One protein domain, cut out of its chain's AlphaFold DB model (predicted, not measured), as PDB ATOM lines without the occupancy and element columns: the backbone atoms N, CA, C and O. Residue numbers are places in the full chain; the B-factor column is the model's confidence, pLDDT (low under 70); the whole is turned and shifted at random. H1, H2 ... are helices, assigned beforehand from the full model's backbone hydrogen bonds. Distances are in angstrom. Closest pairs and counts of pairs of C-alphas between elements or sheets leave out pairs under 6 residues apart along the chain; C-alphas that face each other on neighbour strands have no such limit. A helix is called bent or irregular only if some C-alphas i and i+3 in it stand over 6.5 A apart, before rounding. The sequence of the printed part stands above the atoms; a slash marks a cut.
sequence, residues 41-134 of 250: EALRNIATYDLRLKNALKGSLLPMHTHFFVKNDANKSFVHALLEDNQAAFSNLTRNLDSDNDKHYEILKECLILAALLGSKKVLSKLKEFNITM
ATOM      1  N   GLU A  41     -10.098  29.706 -48.663       56.09
ATOM      2  CA  GLU A  41     -11.491  29.797 -49.101       56.09
ATOM      3  C   GLU A  41     -12.294  30.783 -48.243       56.09
ATOM      4  O   GLU A  41     -12.987  31.641 -48.787       56.09
ATOM      5  N   ALA A  42     -12.097  30.783 -46.918       61.78
ATOM      6  CA  ALA A  42     -12.706  31.778 -46.034       61.78
ATOM      7  C   ALA A  42     -12.271  33.210 -46.389       61.78
ATOM      8  O   ALA A  42     -13.105  34.108 -46.473       61.78
ATOM      9  N   LEU A  43     -10.982  33.425 -46.684       61.69
ATOM     10  CA  LEU A  43     -10.478  34.735 -47.113       61.69
ATOM     11  C   LEU A  43     -11.043  35.174 -48.474       61.69
ATOM     12  O   LEU A  43     -11.325  36.359 -48.667       61.69
ATOM     13  N   ARG A  44     -11.242  34.240 -49.414       59.25
ATOM     14  CA  ARG A  44     -11.896  34.521 -50.706       59.25
ATOM     15  C   ARG A  44     -13.372  34.883 -50.531       59.25
ATOM     16  O   ARG A  44     -13.844  35.808 -51.195       59.25
ATOM     17  N   ASN A  45     -14.070  34.216 -49.617       71.38
ATOM     18  CA  ASN A  45     -15.469  34.507 -49.313       71.38
ATOM     19  C   ASN A  45     -15.616  35.889 -48.667       71.38
ATOM     20  O   ASN A  45     -16.419  36.690 -49.139       71.38
ATOM     21  N   ILE A  46     -14.752  36.241 -47.706       75.06
ATOM     22  CA  ILE A  46     -14.738  37.578 -47.087       75.06
ATOM     23  C   ILE A  46     -14.500  38.671 -48.137       75.06
ATOM     24  O   ILE A  46     -15.228  39.659 -48.168       75.06
ATOM     25  N   ALA A  47     -13.517  38.498 -49.030       79.44
ATOM     26  CA  ALA A  47     -13.238  39.476 -50.085       79.44
ATOM     27  C   ALA A  47     -14.424  39.646 -51.054       79.44
ATOM     28  O   ALA A  47     -14.719  40.759 -51.496       79.44
ATOM     29  N   THR A  48     -15.119  38.549 -51.362       78.31
ATOM     30  CA  THR A  48     -16.306  38.550 -52.228       78.31
ATOM     31  C   THR A  48     -17.475  39.272 -51.558       78.31
ATOM     32  O   THR A  48     -18.095  40.148 -52.167       78.31
ATOM     33  N   TYR A  49     -17.745  38.974 -50.286       82.56
ATOM     34  CA  TYR A  49     -18.817  39.607 -49.519       82.56
ATOM     35  C   TYR A  49     -18.541  41.087 -49.245       82.56
ATOM     36  O   TYR A  49     -19.443  41.916 -49.382       82.56
ATOM     37  N   ASP A  50     -17.292  41.459 -48.964       84.62
ATOM     38  CA  ASP A  50     -16.880  42.857 -48.799       84.62
ATOM     39  C   ASP A  50     -17.052  43.652 -50.103       84.62
ATOM     40  O   ASP A  50     -17.578  44.769 -50.095       84.62
ATOM     41  N   LEU A  51     -16.696  43.069 -51.255       85.56
ATOM     42  CA  LEU A  51     -16.948  43.695 -52.554       85.56
ATOM     43  C   LEU A  51     -18.451  43.880 -52.812       85.56
ATOM     44  O   LEU A  51     -18.863  44.951 -53.268       85.56
ATOM     45  N   ARG A  52     -19.279  42.878 -52.491       82.81
ATOM     46  CA  ARG A  52     -20.740  42.963 -52.636       82.81
ATOM     47  C   ARG A  52     -21.318  44.066 -51.753       82.81
ATOM     48  O   ARG A  52     -22.068  44.902 -52.255       82.81
ATOM     49  N   LEU A  53     -20.912  44.134 -50.485       88.31
ATOM     50  CA  LEU A  53     -21.327  45.192 -49.564       88.31
ATOM     51  C   LEU A  53     -20.910  46.578 -50.076       88.31
ATOM     52  O   LEU A  53     -21.729  47.493 -50.123       88.31
ATOM     53  N   LYS A  54     -19.667  46.738 -50.542       87.31
ATOM     54  CA  LYS A  54     -19.185  47.996 -51.139       87.31
ATOM     55  C   LYS A  54     -19.998  48.409 -52.362       87.31
ATOM     56  O   LYS A  54     -20.290  49.593 -52.517       87.31
ATOM     57  N   ASN A  55     -20.363  47.466 -53.226       84.50
ATOM     58  CA  ASN A  55     -21.193  47.747 -54.396       84.50
ATOM     59  C   ASN A  55     -22.624  48.120 -53.993       84.50
ATOM     60  O   ASN A  55     -23.175  49.085 -54.523       84.50
ATOM     61  N   ALA A  56     -23.188  47.426 -53.004       83.44
ATOM     62  CA  ALA A  56     -24.508  47.713 -52.458       83.44
ATOM     63  C   ALA A  56     -24.598  49.105 -51.818       83.44
ATOM     64  O   ALA A  56     -25.599  49.789 -52.014       83.44
ATOM     65  N   LEU A  57     -23.536  49.545 -51.134       85.19
ATOM     66  CA  LEU A  57     -23.428  50.872 -50.509       85.19
ATOM     67  C   LEU A  57     -23.154  52.017 -51.496       85.19
ATOM     68  O   LEU A  57     -23.390  53.181 -51.174       85.19
ATOM     69  N   LYS A  58     -22.563  51.716 -52.659       83.12
ATOM     70  CA  LYS A  58     -22.379  52.692 -53.747       83.12
ATOM     71  C   LYS A  58     -23.661  52.881 -54.553       83.12
ATOM     72  O   LYS A  58     -23.872  53.953 -55.115       83.12
ATOM     73  N   GLY A  59     -24.475  51.832 -54.650       69.69
ATOM     74  CA  GLY A  59     -25.787  51.869 -55.283       69.69
ATOM     75  C   GLY A  59     -26.891  52.330 -54.332       69.69
ATOM     76  O   GLY A  59     -26.694  52.483 -53.134       69.69
ATOM     77  N   SER A  60     -28.096  52.507 -54.868       70.19
ATOM     78  CA  SER A  60     -29.313  52.766 -54.088       70.19
ATOM     79  C   SER A  60     -30.085  51.471 -53.780       70.19
ATOM     80  O   SER A  60     -31.313  51.472 -53.816       70.19
ATOM     81  N   LEU A  61     -29.378  50.346 -53.616       77.44
ATOM     82  CA  LEU A  61     -29.990  49.013 -53.500       77.44
ATOM     83  C   LEU A  61     -30.268  48.611 -52.052       77.44
ATOM     84  O   LEU A  61     -31.259  47.937 -51.792       77.44
ATOM     85  N   LEU A  62     -29.421  49.043 -51.118       84.12
ATOM     86  CA  LEU A  62     -29.697  48.892 -49.693       84.12
ATOM     87  C   LEU A  62     -30.654  49.994 -49.212       84.12
ATOM     88  O   LEU A  62     -30.508  51.150 -49.627       84.12
ATOM     89  N   PRO A  63     -31.569  49.690 -48.279       86.19
ATOM     90  CA  PRO A  63     -32.322  50.719 -47.579       86.19
ATOM     91  C   PRO A  63     -31.405  51.742 -46.891       86.19
ATOM     92  O   PRO A  63     -30.254  51.462 -46.532       86.19
ATOM     93  N   MET A  64     -31.898  52.969 -46.709       89.56
ATOM     94  CA  MET A  64     -31.092  54.057 -46.141       89.56
ATOM     95  C   MET A  64     -30.699  53.786 -44.679       89.56
ATOM     96  O   MET A  64     -29.589  54.121 -44.267       89.56
ATOM     97  N   HIS A  65     -31.572  53.141 -43.906       91.75
ATOM     98  CA  HIS A  65     -31.281  52.744 -42.527       91.75
ATOM     99  C   HIS A  65     -30.128  51.730 -42.464       91.75
ATOM    100  O   HIS A  65     -29.172  51.947 -41.718       91.75
ATOM    101  N   THR A  66     -30.094  50.748 -43.370       93.06
ATOM    102  CA  THR A  66     -28.980  49.797 -43.481       93.06
ATOM    103  C   THR A  66     -27.668  50.482 -43.865       93.06
ATOM    104  O   THR A  66     -26.607  50.137 -43.344       93.06
ATOM    105  N   HIS A  67     -27.707  51.519 -44.711       92.19
ATOM    106  CA  HIS A  67     -26.514  52.327 -44.992       92.19
ATOM    107  C   HIS A  67     -25.962  53.005 -43.734       92.19
ATOM    108  O   HIS A  67     -24.745  53.028 -43.531       92.19
ATOM    109  N   PHE A  68     -26.833  53.580 -42.902       92.19
ATOM    110  CA  PHE A  68     -26.417  54.199 -41.645       92.19
ATOM    111  C   PHE A  68     -25.909  53.163 -40.648       92.19
ATOM    112  O   PHE A  68     -24.896  53.410 -39.994       92.19
ATOM    113  N   PHE A  69     -26.550  51.995 -40.580       95.00
ATOM    114  CA  PHE A  69     -26.107  50.885 -39.747       95.00
ATOM    115  C   PHE A  69     -24.665  50.486 -40.070       95.00
ATOM    116  O   PHE A  69     -23.841  50.437 -39.160       95.00
ATOM    117  N   VAL A  70     -24.341  50.276 -41.351       93.50
ATOM    118  CA  VAL A  70     -23.001  49.848 -41.790       93.50
ATOM    119  C   VAL A  70     -21.940  50.932 -41.572       93.50
ATOM    120  O   VAL A  70     -20.790  50.622 -41.271       93.50
ATOM    121  N   LYS A  71     -22.308  52.212 -41.711       90.12
ATOM    122  CA  LYS A  71     -21.389  53.344 -41.499       90.12
ATOM    123  C   LYS A  71     -21.160  53.681 -40.024       90.12
ATOM    124  O   LYS A  71     -20.253  54.453 -39.727       90.12
ATOM    125  N   ASN A  72     -21.973  53.152 -39.115       92.31
ATOM    126  CA  ASN A  72     -21.840  53.415 -37.692       92.31
ATOM    127  C   ASN A  72     -20.746  52.530 -37.077       92.31
ATOM    128  O   ASN A  72     -20.849  51.304 -37.064       92.31
ATOM    129  N   ASP A  73     -19.727  53.166 -36.503       91.06
ATOM    130  CA  ASP A  73     -18.599  52.492 -35.856       91.06
ATOM    131  C   ASP A  73     -19.022  51.526 -34.740       91.06
ATOM    132  O   ASP A  73     -18.389  50.483 -34.574       91.06
ATOM    133  N   ALA A  74     -20.119  51.820 -34.034       90.19
ATOM    134  CA  ALA A  74     -20.654  50.952 -32.984       90.19
ATOM    135  C   ALA A  74     -21.128  49.585 -33.515       90.19
ATOM    136  O   ALA A  74     -21.156  48.611 -32.767       90.19
ATOM    137  N   ASN A  75     -21.457  49.494 -34.808       93.25
ATOM    138  CA  ASN A  75     -22.013  48.292 -35.429       93.25
ATOM    139  C   ASN A  75     -20.972  47.479 -36.215       93.25
ATOM    140  O   ASN A  75     -21.293  46.411 -36.737       93.25
ATOM    141  N   LYS A  76     -19.716  47.942 -36.300       93.50
ATOM    142  CA  LYS A  76     -18.663  47.293 -37.104       93.50
ATOM    143  C   LYS A  76     -18.470  45.818 -36.771       93.50
ATOM    144  O   LYS A  76     -18.273  45.016 -37.678       93.50
ATOM    145  N   SER A  77     -18.555  45.446 -35.496       94.56
ATOM    146  CA  SER A  77     -18.395  44.052 -35.076       94.56
ATOM    147  C   SER A  77     -19.506  43.143 -35.610       94.56
ATOM    148  O   SER A  77     -19.218  42.009 -35.985       94.56
ATOM    149  N   PHE A  78     -20.747  43.638 -35.713       95.81
ATOM    150  CA  PHE A  78     -21.840  42.894 -36.345       95.81
ATOM    151  C   PHE A  78     -21.586  42.705 -37.838       95.81
ATOM    152  O   PHE A  78     -21.686  41.587 -38.338       95.81
ATOM    153  N   VAL A  79     -21.192  43.775 -38.537       95.00
ATOM    154  CA  VAL A  79     -20.861  43.714 -39.970       95.00
ATOM    155  C   VAL A  79     -19.723  42.723 -40.224       95.00
ATOM    156  O   VAL A  79     -19.815  41.909 -41.137       95.00
ATOM    157  N   HIS A  80     -18.684  42.728 -39.388       93.75
ATOM    158  CA  HIS A  80     -17.571  41.786 -39.506       93.75
ATOM    159  C   HIS A  80     -18.015  40.336 -39.300       93.75
ATOM    160  O   HIS A  80     -17.680  39.470 -40.102       93.75
ATOM    161  N   ALA A  81     -18.826  40.067 -38.273       95.06
ATOM    162  CA  ALA A  81     -19.352  38.726 -38.031       95.06
ATOM    163  C   ALA A  81     -20.208  38.213 -39.205       95.06
ATOM    164  O   ALA A  81     -20.179  37.021 -39.498       95.06
ATOM    165  N   LEU A  82     -20.935  39.098 -39.896       95.56
ATOM    166  CA  LEU A  82     -21.708  38.762 -41.095       95.56
ATOM    167  C   LEU A  82     -20.803  38.463 -42.298       95.56
ATOM    168  O   LEU A  82     -21.001  37.453 -42.969       95.56
ATOM    169  N   LEU A  83     -19.783  39.294 -42.540       93.00
ATOM    170  CA  LEU A  83     -18.804  39.090 -43.618       93.00
ATOM    171  C   LEU A  83     -18.015  37.782 -43.469       93.00
ATOM    172  O   LEU A  83     -17.608  37.193 -44.462       93.00
ATOM    173  N   GLU A  84     -17.800  37.319 -42.241       91.56
ATOM    174  CA  GLU A  84     -17.127  36.046 -41.967       91.56
ATOM    175  C   GLU A  84     -18.090  34.849 -41.874       91.56
ATOM    176  O   GLU A  84     -17.645  33.725 -41.639       91.56
ATOM    177  N   ASP A  85     -19.405  35.085 -41.975       93.69
ATOM    178  CA  ASP A  85     -20.461  34.135 -41.593       93.69
ATOM    179  C   ASP A  85     -20.176  33.449 -40.233       93.69
ATOM    180  O   ASP A  85     -20.369  32.247 -40.017       93.69
ATOM    181  N   ASN A  86     -19.652  34.233 -39.285       94.81
ATOM    182  CA  ASN A  86     -19.152  33.769 -37.998       94.81
ATOM    183  C   ASN A  86     -20.268  33.781 -36.945       94.81
ATOM    184  O   ASN A  86     -20.412  34.707 -36.141       94.81
ATOM    185  N   GLN A  87     -21.052  32.702 -36.927       95.12
ATOM    186  CA  GLN A  87     -22.175  32.514 -36.002       95.12
ATOM    187  C   GLN A  87     -21.779  32.640 -34.521       95.12
ATOM    188  O   GLN A  87     -22.570  33.134 -33.714       95.12
ATOM    189  N   ALA A  88     -20.573  32.206 -34.142       94.94
ATOM    190  CA  ALA A  88     -20.105  32.260 -32.758       94.94
ATOM    191  C   ALA A  88     -19.820  33.702 -32.317       94.94
ATOM    192  O   ALA A  88     -20.293  34.126 -31.258       94.94
ATOM    193  N   ALA A  89     -19.111  34.476 -33.146       95.00
ATOM    194  CA  ALA A  89     -18.893  35.901 -32.907       95.00
ATOM    195  C   ALA A  89     -20.225  36.658 -32.866       95.00
ATOM    196  O   ALA A  89     -20.475  37.404 -31.919       95.00
ATOM    197  N   PHE A  90     -21.118  36.390 -33.823       96.25
ATOM    198  CA  PHE A  90     -22.455  36.980 -33.850       96.25
ATOM    199  C   PHE A  90     -23.253  36.665 -32.576       96.25
ATOM    200  O   PHE A  90     -23.832  37.558 -31.964       96.25
ATOM    201  N   SER A  91     -23.228  35.412 -32.117       94.94
ATOM    202  CA  SER A  91     -23.898  34.996 -30.878       94.94
ATOM    203  C   SER A  91     -23.339  35.706 -29.645       94.94
ATOM    204  O   SER A  91     -24.091  36.055 -28.743       94.94
ATOM    205  N   ASN A  92     -22.026  35.935 -29.582       94.31
ATOM    206  CA  ASN A  92     -21.426  36.679 -28.475       94.31
ATOM    207  C   ASN A  92     -21.871  38.146 -28.466       94.31
ATOM    208  O   ASN A  92     -22.111  38.692 -27.391       94.31
ATOM    209  N   LEU A  93     -22.014  38.766 -29.642       93.88
ATOM    210  CA  LEU A  93     -22.501  40.141 -29.769       93.88
ATOM    211  C   LEU A  93     -23.974  40.267 -29.358       93.88
ATOM    212  O   LEU A  93     -24.348  41.252 -28.728       93.88
ATOM    213  N   THR A  94     -24.801  39.263 -29.663       92.69
ATOM    214  CA  THR A  94     -26.238  39.299 -29.352       92.69
ATOM    215  C   THR A  94     -26.586  38.899 -27.919       92.69
ATOM    216  O   THR A  94     -27.642  39.286 -27.433       92.69
ATOM    217  N   ARG A  95     -25.704  38.191 -27.196       87.44
ATOM    218  CA  ARG A  95     -25.942  37.755 -25.799       87.44
ATOM    219  C   ARG A  95     -26.246  38.886 -24.813       87.44
ATOM    220  O   ARG A  95     -26.914  38.634 -23.819       87.44
ATOM    221  N   ASN A  96     -25.736  40.087 -25.071       74.06
ATOM    222  CA  ASN A  96     -25.902  41.246 -24.190       74.06
ATOM    223  C   ASN A  96     -26.941  42.249 -24.714       74.06
ATOM    224  O   ASN A  96     -27.055  43.348 -24.174       74.06
ATOM    225  N   LEU A  97     -27.671  41.897 -25.776       80.75
ATOM    226  CA  LEU A  97     -28.789  42.698 -26.247       80.75
ATOM    227  C   LEU A  97     -29.984  42.429 -25.323       80.75
ATOM    228  O   LEU A  97     -30.600  41.371 -25.378       80.75
ATOM    229  N   ASP A  98     -30.276  43.387 -24.448       70.19
ATOM    230  CA  ASP A  98     -31.481  43.443 -23.612       70.19
ATOM    231  C   ASP A  98     -32.775  43.204 -24.422       70.19
ATOM    232  O   ASP A  98     -33.071  43.937 -25.366       70.19
ATOM    233  N   SER A  99     -33.553  42.175 -24.098       62.03
ATOM    234  CA  SER A  99     -34.668  41.712 -24.940       62.03
ATOM    235  C   SER A  99     -35.818  42.714 -25.090       62.03
ATOM    236  O   SER A  99     -36.597  42.589 -26.031       62.03
ATOM    237  N   ASP A 100     -35.900  43.718 -24.214       61.91
ATOM    238  CA  ASP A 100     -37.035  44.649 -24.133       61.91
ATOM    239  C   ASP A 100     -36.775  45.999 -24.831       61.91
ATOM    240  O   ASP A 100     -37.524  46.961 -24.655       61.91
ATOM    241  N   ASN A 101     -35.697  46.106 -25.613       75.12
ATOM    242  CA  ASN A 101     -35.298  47.358 -26.250       75.12
ATOM    243  C   ASN A 101     -35.582  47.350 -27.757       75.12
ATOM    244  O   ASN A 101     -34.936  46.616 -28.508       75.12
ATOM    245  N   ASP A 102     -36.454  48.253 -28.214       78.31
ATOM    246  CA  ASP A 102     -36.761  48.477 -29.636       78.31
ATOM    247  C   ASP A 102     -35.490  48.648 -30.488       78.31
ATOM    248  O   ASP A 102     -35.406  48.158 -31.612       78.31
ATOM    249  N   LYS A 103     -34.434  49.259 -29.935       83.25
ATOM    250  CA  LYS A 103     -33.155  49.427 -30.646       83.25
ATOM    251  C   LYS A 103     -32.482  48.102 -30.996       83.25
ATOM    252  O   LYS A 103     -31.736  48.046 -31.970       83.25
ATOM    253  N   HIS A 104     -32.688  47.054 -30.205       86.31
ATOM    254  CA  HIS A 104     -32.098  45.746 -30.476       86.31
ATOM    255  C   HIS A 104     -32.839  45.029 -31.590       86.31
ATOM    256  O   HIS A 104     -32.187  44.426 -32.440       86.31
ATOM    257  N   TYR A 105     -34.166  45.157 -31.636       89.88
ATOM    258  CA  TYR A 105     -34.945  44.670 -32.767       89.88
ATOM    259  C   TYR A 105     -34.463  45.309 -34.076       89.88
ATOM    260  O   TYR A 105     -34.163  44.590 -35.027       89.88
ATOM    261  N   GLU A 106     -34.266  46.632 -34.091       91.44
ATOM    262  CA  GLU A 106     -33.728  47.344 -35.257       91.44
ATOM    263  C   GLU A 106     -32.330  46.837 -35.648       91.44
ATOM    264  O   GLU A 106     -32.110  46.474 -36.799       91.44
ATOM    265  N   ILE A 107     -31.391  46.706 -34.700       93.44
ATOM    266  CA  ILE A 107     -30.047  46.153 -34.977       93.44
ATOM    267  C   ILE A 107     -30.139  44.768 -35.620       93.44
ATOM    268  O   ILE A 107     -29.455  44.487 -36.609       93.44
ATOM    269  N   LEU A 108     -30.966  43.888 -35.059       94.75
ATOM    270  CA  LEU A 108     -31.114  42.531 -35.563       94.75
ATOM    271  C   LEU A 108     -31.800  42.500 -36.936       94.75
ATOM    272  O   LEU A 108     -31.437  41.673 -37.773       94.75
ATOM    273  N   LYS A 109     -32.731  43.422 -37.202       95.12
ATOM    274  CA  LYS A 109     -33.364  43.591 -38.511       95.12
ATOM    275  C   LYS A 109     -32.355  44.014 -39.578       95.12
ATOM    276  O   LYS A 109     -32.331  43.413 -40.652       95.12
ATOM    277  N   GLU A 110     -31.461  44.951 -39.272       96.00
ATOM    278  CA  GLU A 110     -30.364  45.319 -40.181       96.00
ATOM    279  C   GLU A 110     -29.417  44.145 -40.426       96.00
ATOM    280  O   GLU A 110     -29.012  43.884 -41.561       96.00
ATOM    281  N   CYS A 111     -29.100  43.388 -39.371       96.69
ATOM    282  CA  CYS A 111     -28.299  42.175 -39.496       96.69
ATOM    283  C   CYS A 111     -28.986  41.130 -40.384       96.69
ATOM    284  O   CYS A 111     -28.296  40.441 -41.128       96.69
ATOM    285  N   LEU A 112     -30.317  41.024 -40.351       96.75
ATOM    286  CA  LEU A 112     -31.085  40.115 -41.205       96.75
ATOM    287  C   LEU A 112     -31.035  40.518 -42.681       96.75
ATOM    288  O   LEU A 112     -30.796  39.659 -43.531       96.75
ATOM    289  N   ILE A 113     -31.198  41.807 -42.987       96.00
ATOM    290  CA  ILE A 113     -31.067  42.343 -44.351       96.00
ATOM    291  C   ILE A 113     -29.651  42.088 -44.882       96.00
ATOM    292  O   ILE A 113     -29.477  41.597 -45.999       96.00
ATOM    293  N   LEU A 114     -28.629  42.371 -44.070       96.56
ATOM    294  CA  LEU A 114     -27.233  42.160 -44.445       96.56
ATOM    295  C   LEU A 114     -26.874  40.675 -44.574       96.56
ATOM    296  O   LEU A 114     -26.198  40.313 -45.528       96.56
ATOM    297  N   ALA A 115     -27.346  39.805 -43.679       96.12
ATOM    298  CA  ALA A 115     -27.132  38.361 -43.784       96.12
ATOM    299  C   ALA A 115     -27.741  37.795 -45.075       96.12
ATOM    300  O   ALA A 115     -27.124  36.960 -45.735       96.12
ATOM    301  N   ALA A 116     -28.925  38.283 -45.460       95.88
ATOM    302  CA  ALA A 116     -29.563  37.941 -46.724       95.88
ATOM    303  C   ALA A 116     -28.768  38.464 -47.933       95.88
ATOM    304  O   ALA A 116     -28.580  37.741 -48.901       95.88
ATOM    305  N   LEU A 117     -28.238  39.688 -47.885       95.00
ATOM    306  CA  LEU A 117     -27.398  40.221 -48.964       95.00
ATOM    307  C   LEU A 117     -26.076  39.448 -49.123       95.00
ATOM    308  O   LEU A 117     -25.607  39.210 -50.240       95.00
ATOM    309  N   LEU A 118     -25.435  39.121 -48.005       93.62
ATOM    310  CA  LEU A 118     -24.086  38.554 -47.969       93.62
ATOM    311  C   LEU A 118     -24.078  37.027 -48.066       93.62
ATOM    312  O   LEU A 118     -23.004  36.448 -48.134       93.62
ATOM    313  N   GLY A 119     -25.242  36.376 -48.065       93.44
ATOM    314  CA  GLY A 119     -25.299  34.916 -48.052       93.44
ATOM    315  C   GLY A 119     -24.736  34.317 -46.759       93.44
ATOM    316  O   GLY A 119     -24.226  33.199 -46.774       93.44
ATOM    317  N   SER A 120     -24.811  35.037 -45.634       94.56
ATOM    318  CA  SER A 120     -24.289  34.604 -44.328       94.56
ATOM    319  C   SER A 120     -25.202  33.541 -43.702       94.56
ATOM    320  O   SER A 120     -25.979  33.825 -42.785       94.56
ATOM    321  N   LYS A 121     -25.179  32.316 -44.236       93.50
ATOM    322  CA  LYS A 121     -26.137  31.243 -43.912       93.50
ATOM    323  C   LYS A 121     -26.114  30.843 -42.437       93.50
ATOM    324  O   LYS A 121     -27.181  30.649 -41.844       93.50
ATOM    325  N   LYS A 122     -24.935  30.740 -41.816       94.06
ATOM    326  CA  LYS A 122     -24.813  30.353 -40.399       94.06
ATOM    327  C   LYS A 122     -25.345  31.449 -39.484       94.06
ATOM    328  O   LYS A 122     -26.066  31.158 -38.527       94.06
ATOM    329  N   VAL A 123     -25.045  32.711 -39.786       95.31
ATOM    330  CA  VAL A 123     -25.597  33.850 -39.038       95.31
ATOM    331  C   VAL A 123     -27.106  33.969 -39.257       95.31
ATOM    332  O   VAL A 123     -27.844  34.165 -38.291       95.31
ATOM    333  N   LEU A 124     -27.594  33.762 -40.482       93.75
ATOM    334  CA  LEU A 124     -29.025  33.753 -40.788       93.75
ATOM    335  C   LEU A 124     -29.763  32.682 -39.974       93.75
ATOM    336  O   LEU A 124     -30.814  32.969 -39.408       93.75
ATOM    337  N   SER A 125     -29.201  31.475 -39.834       92.00
ATOM    338  CA  SER A 125     -29.771  30.436 -38.964       92.00
ATOM    339  C   SER A 125     -29.888  30.893 -37.512       92.00
ATOM    340  O   SER A 125     -30.876  30.573 -36.859       92.00
ATOM    341  N   LYS A 126     -28.909  31.652 -37.005       93.88
ATOM    342  CA  LYS A 126     -28.962  32.201 -35.646       93.88
ATOM    343  C   LYS A 126     -30.015  33.300 -35.518       93.88
ATOM    344  O   LYS A 126     -30.715  33.358 -34.514       93.88
ATOM    345  N   LEU A 127     -30.157  34.150 -36.532       93.31
ATOM    346  CA  LEU A 127     -31.154  35.223 -36.561       93.31
ATOM    347  C   LEU A 127     -32.598  34.704 -36.511       93.31
ATOM    348  O   LEU A 127     -33.454  35.359 -35.920       93.31
ATOM    349  N   LYS A 128     -32.866  33.505 -37.047       89.81
ATOM    350  CA  LYS A 128     -34.188  32.856 -36.956       89.81
ATOM    351  C   LYS A 128     -34.637  32.595 -35.517       89.81
ATOM    352  O   LYS A 128     -35.833  32.560 -35.261       89.81
ATOM    353  N   GLU A 129     -33.707  32.453 -34.574       90.56
ATOM    354  CA  GLU A 129     -34.031  32.230 -33.158       90.56
ATOM    355  C   GLU A 129     -34.661  33.464 -32.486       90.56
ATOM    356  O   GLU A 129     -35.256  33.342 -31.419       90.56
ATOM    357  N   PHE A 130     -34.551  34.647 -33.103       89.19
ATOM    358  CA  PHE A 130     -35.043  35.911 -32.550       89.19
ATOM    359  C   PHE A 130     -36.447  36.301 -33.048       89.19
ATOM    360  O   PHE A 130     -36.901  37.400 -32.745       89.19
ATOM    361  N   ASN A 131     -37.140  35.438 -33.809       86.56
ATOM    362  CA  ASN A 131     -38.485  35.695 -34.357       86.56
ATOM    363  C   ASN A 131     -38.631  37.057 -35.074       86.56
ATOM    364  O   ASN A 131     -39.673  37.708 -35.002       86.56
ATOM    365  N   ILE A 132     -37.585  37.501 -35.773       89.25
ATOM    366  CA  ILE A 132     -37.609  38.757 -36.530       89.25
ATOM    367  C   ILE A 132     -38.423  38.547 -37.805       89.25
ATOM    368  O   ILE A 132     -38.172  37.605 -38.560       89.25
ATOM    369  N   THR A 133     -39.359  39.452 -38.079       89.25
ATOM    370  CA  THR A 133     -40.223  39.357 -39.258       89.25
ATOM    371  C   THR A 133     -39.423  39.514 -40.553       89.25
ATOM    372  O   THR A 133     -38.713  40.509 -40.757       89.25
ATOM    373  N   MET A 134     -39.578  38.547 -41.460       92.12
ATOM    374  CA  MET A 134     -39.126  38.668 -42.844       92.12
ATOM    375  C   MET A 134     -40.104  39.524 -43.644       92.12
ATOM    376  O   MET A 134     -41.315  39.367 -43.546       92.12
TER     377      MET A 134
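What this domain is: This is residues 41 to 134 of the 250 residues of an uncharacterized protein of Legionella sp. km772 (UniProt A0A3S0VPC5). Two helical hairpins, H3 with H4 and H5 with H6, pack together as a core; the long H1 crosses the ends of H3 and H5, and H2 lies across H5. The 94 printed residues hold six named helices, H1 to H6 in order, and no named strand: all helix, compact, radius of gyration of the C-alphas 12.6 A, spans 35 by 29 by 25 A.

How they stand to each other: H1, residues 41 to 58, with residues 49 to 53 alone touches residues 117 to 118 of H5, residues 102 to 118; closest C-alphas Tyr 49 and Leu 118, 5.6 A. H2, residues 64 to 71, touches residues 107 to 114 of H5, about perpendicular at 85 degrees; closest C-alphas Thr 66 and Glu 110, 5.7 A. Irregular H3, residues 73 to 83, with C-alphas 74 and 77 7.6 A apart, forms a hairpin with H4, residues 87 to 94; closest C-alphas Ala 81 and Phe 90, 5.5 A. H5 and H6, residues 121 to 130, form another; closest C-alphas Ala 115 and Leu 124, 5.8 A. H3 touches H5 with residues 111 to 118 of H5 alone; closest C-alphas Leu 82 and Ala 115, 6.1 A. O i to N i+4 pairs are within hydrogen-bond range throughout H1, H2, H4 and H5, in 5 of 7 in H3, and in 4 of 6 in H6.

Where its parts are: H1, 25.8 A long, begins at C-alpha 41 (-11.491, 29.797, -49.101); H5 is 24.4 A long; H6 ends at C-alpha 130 (-35.043, 35.911, -32.550).

The domain as a whole: The printed part has no cut and no long link; pLDDT is under 70 at residues 41 to 44, 59 and 99 to 100.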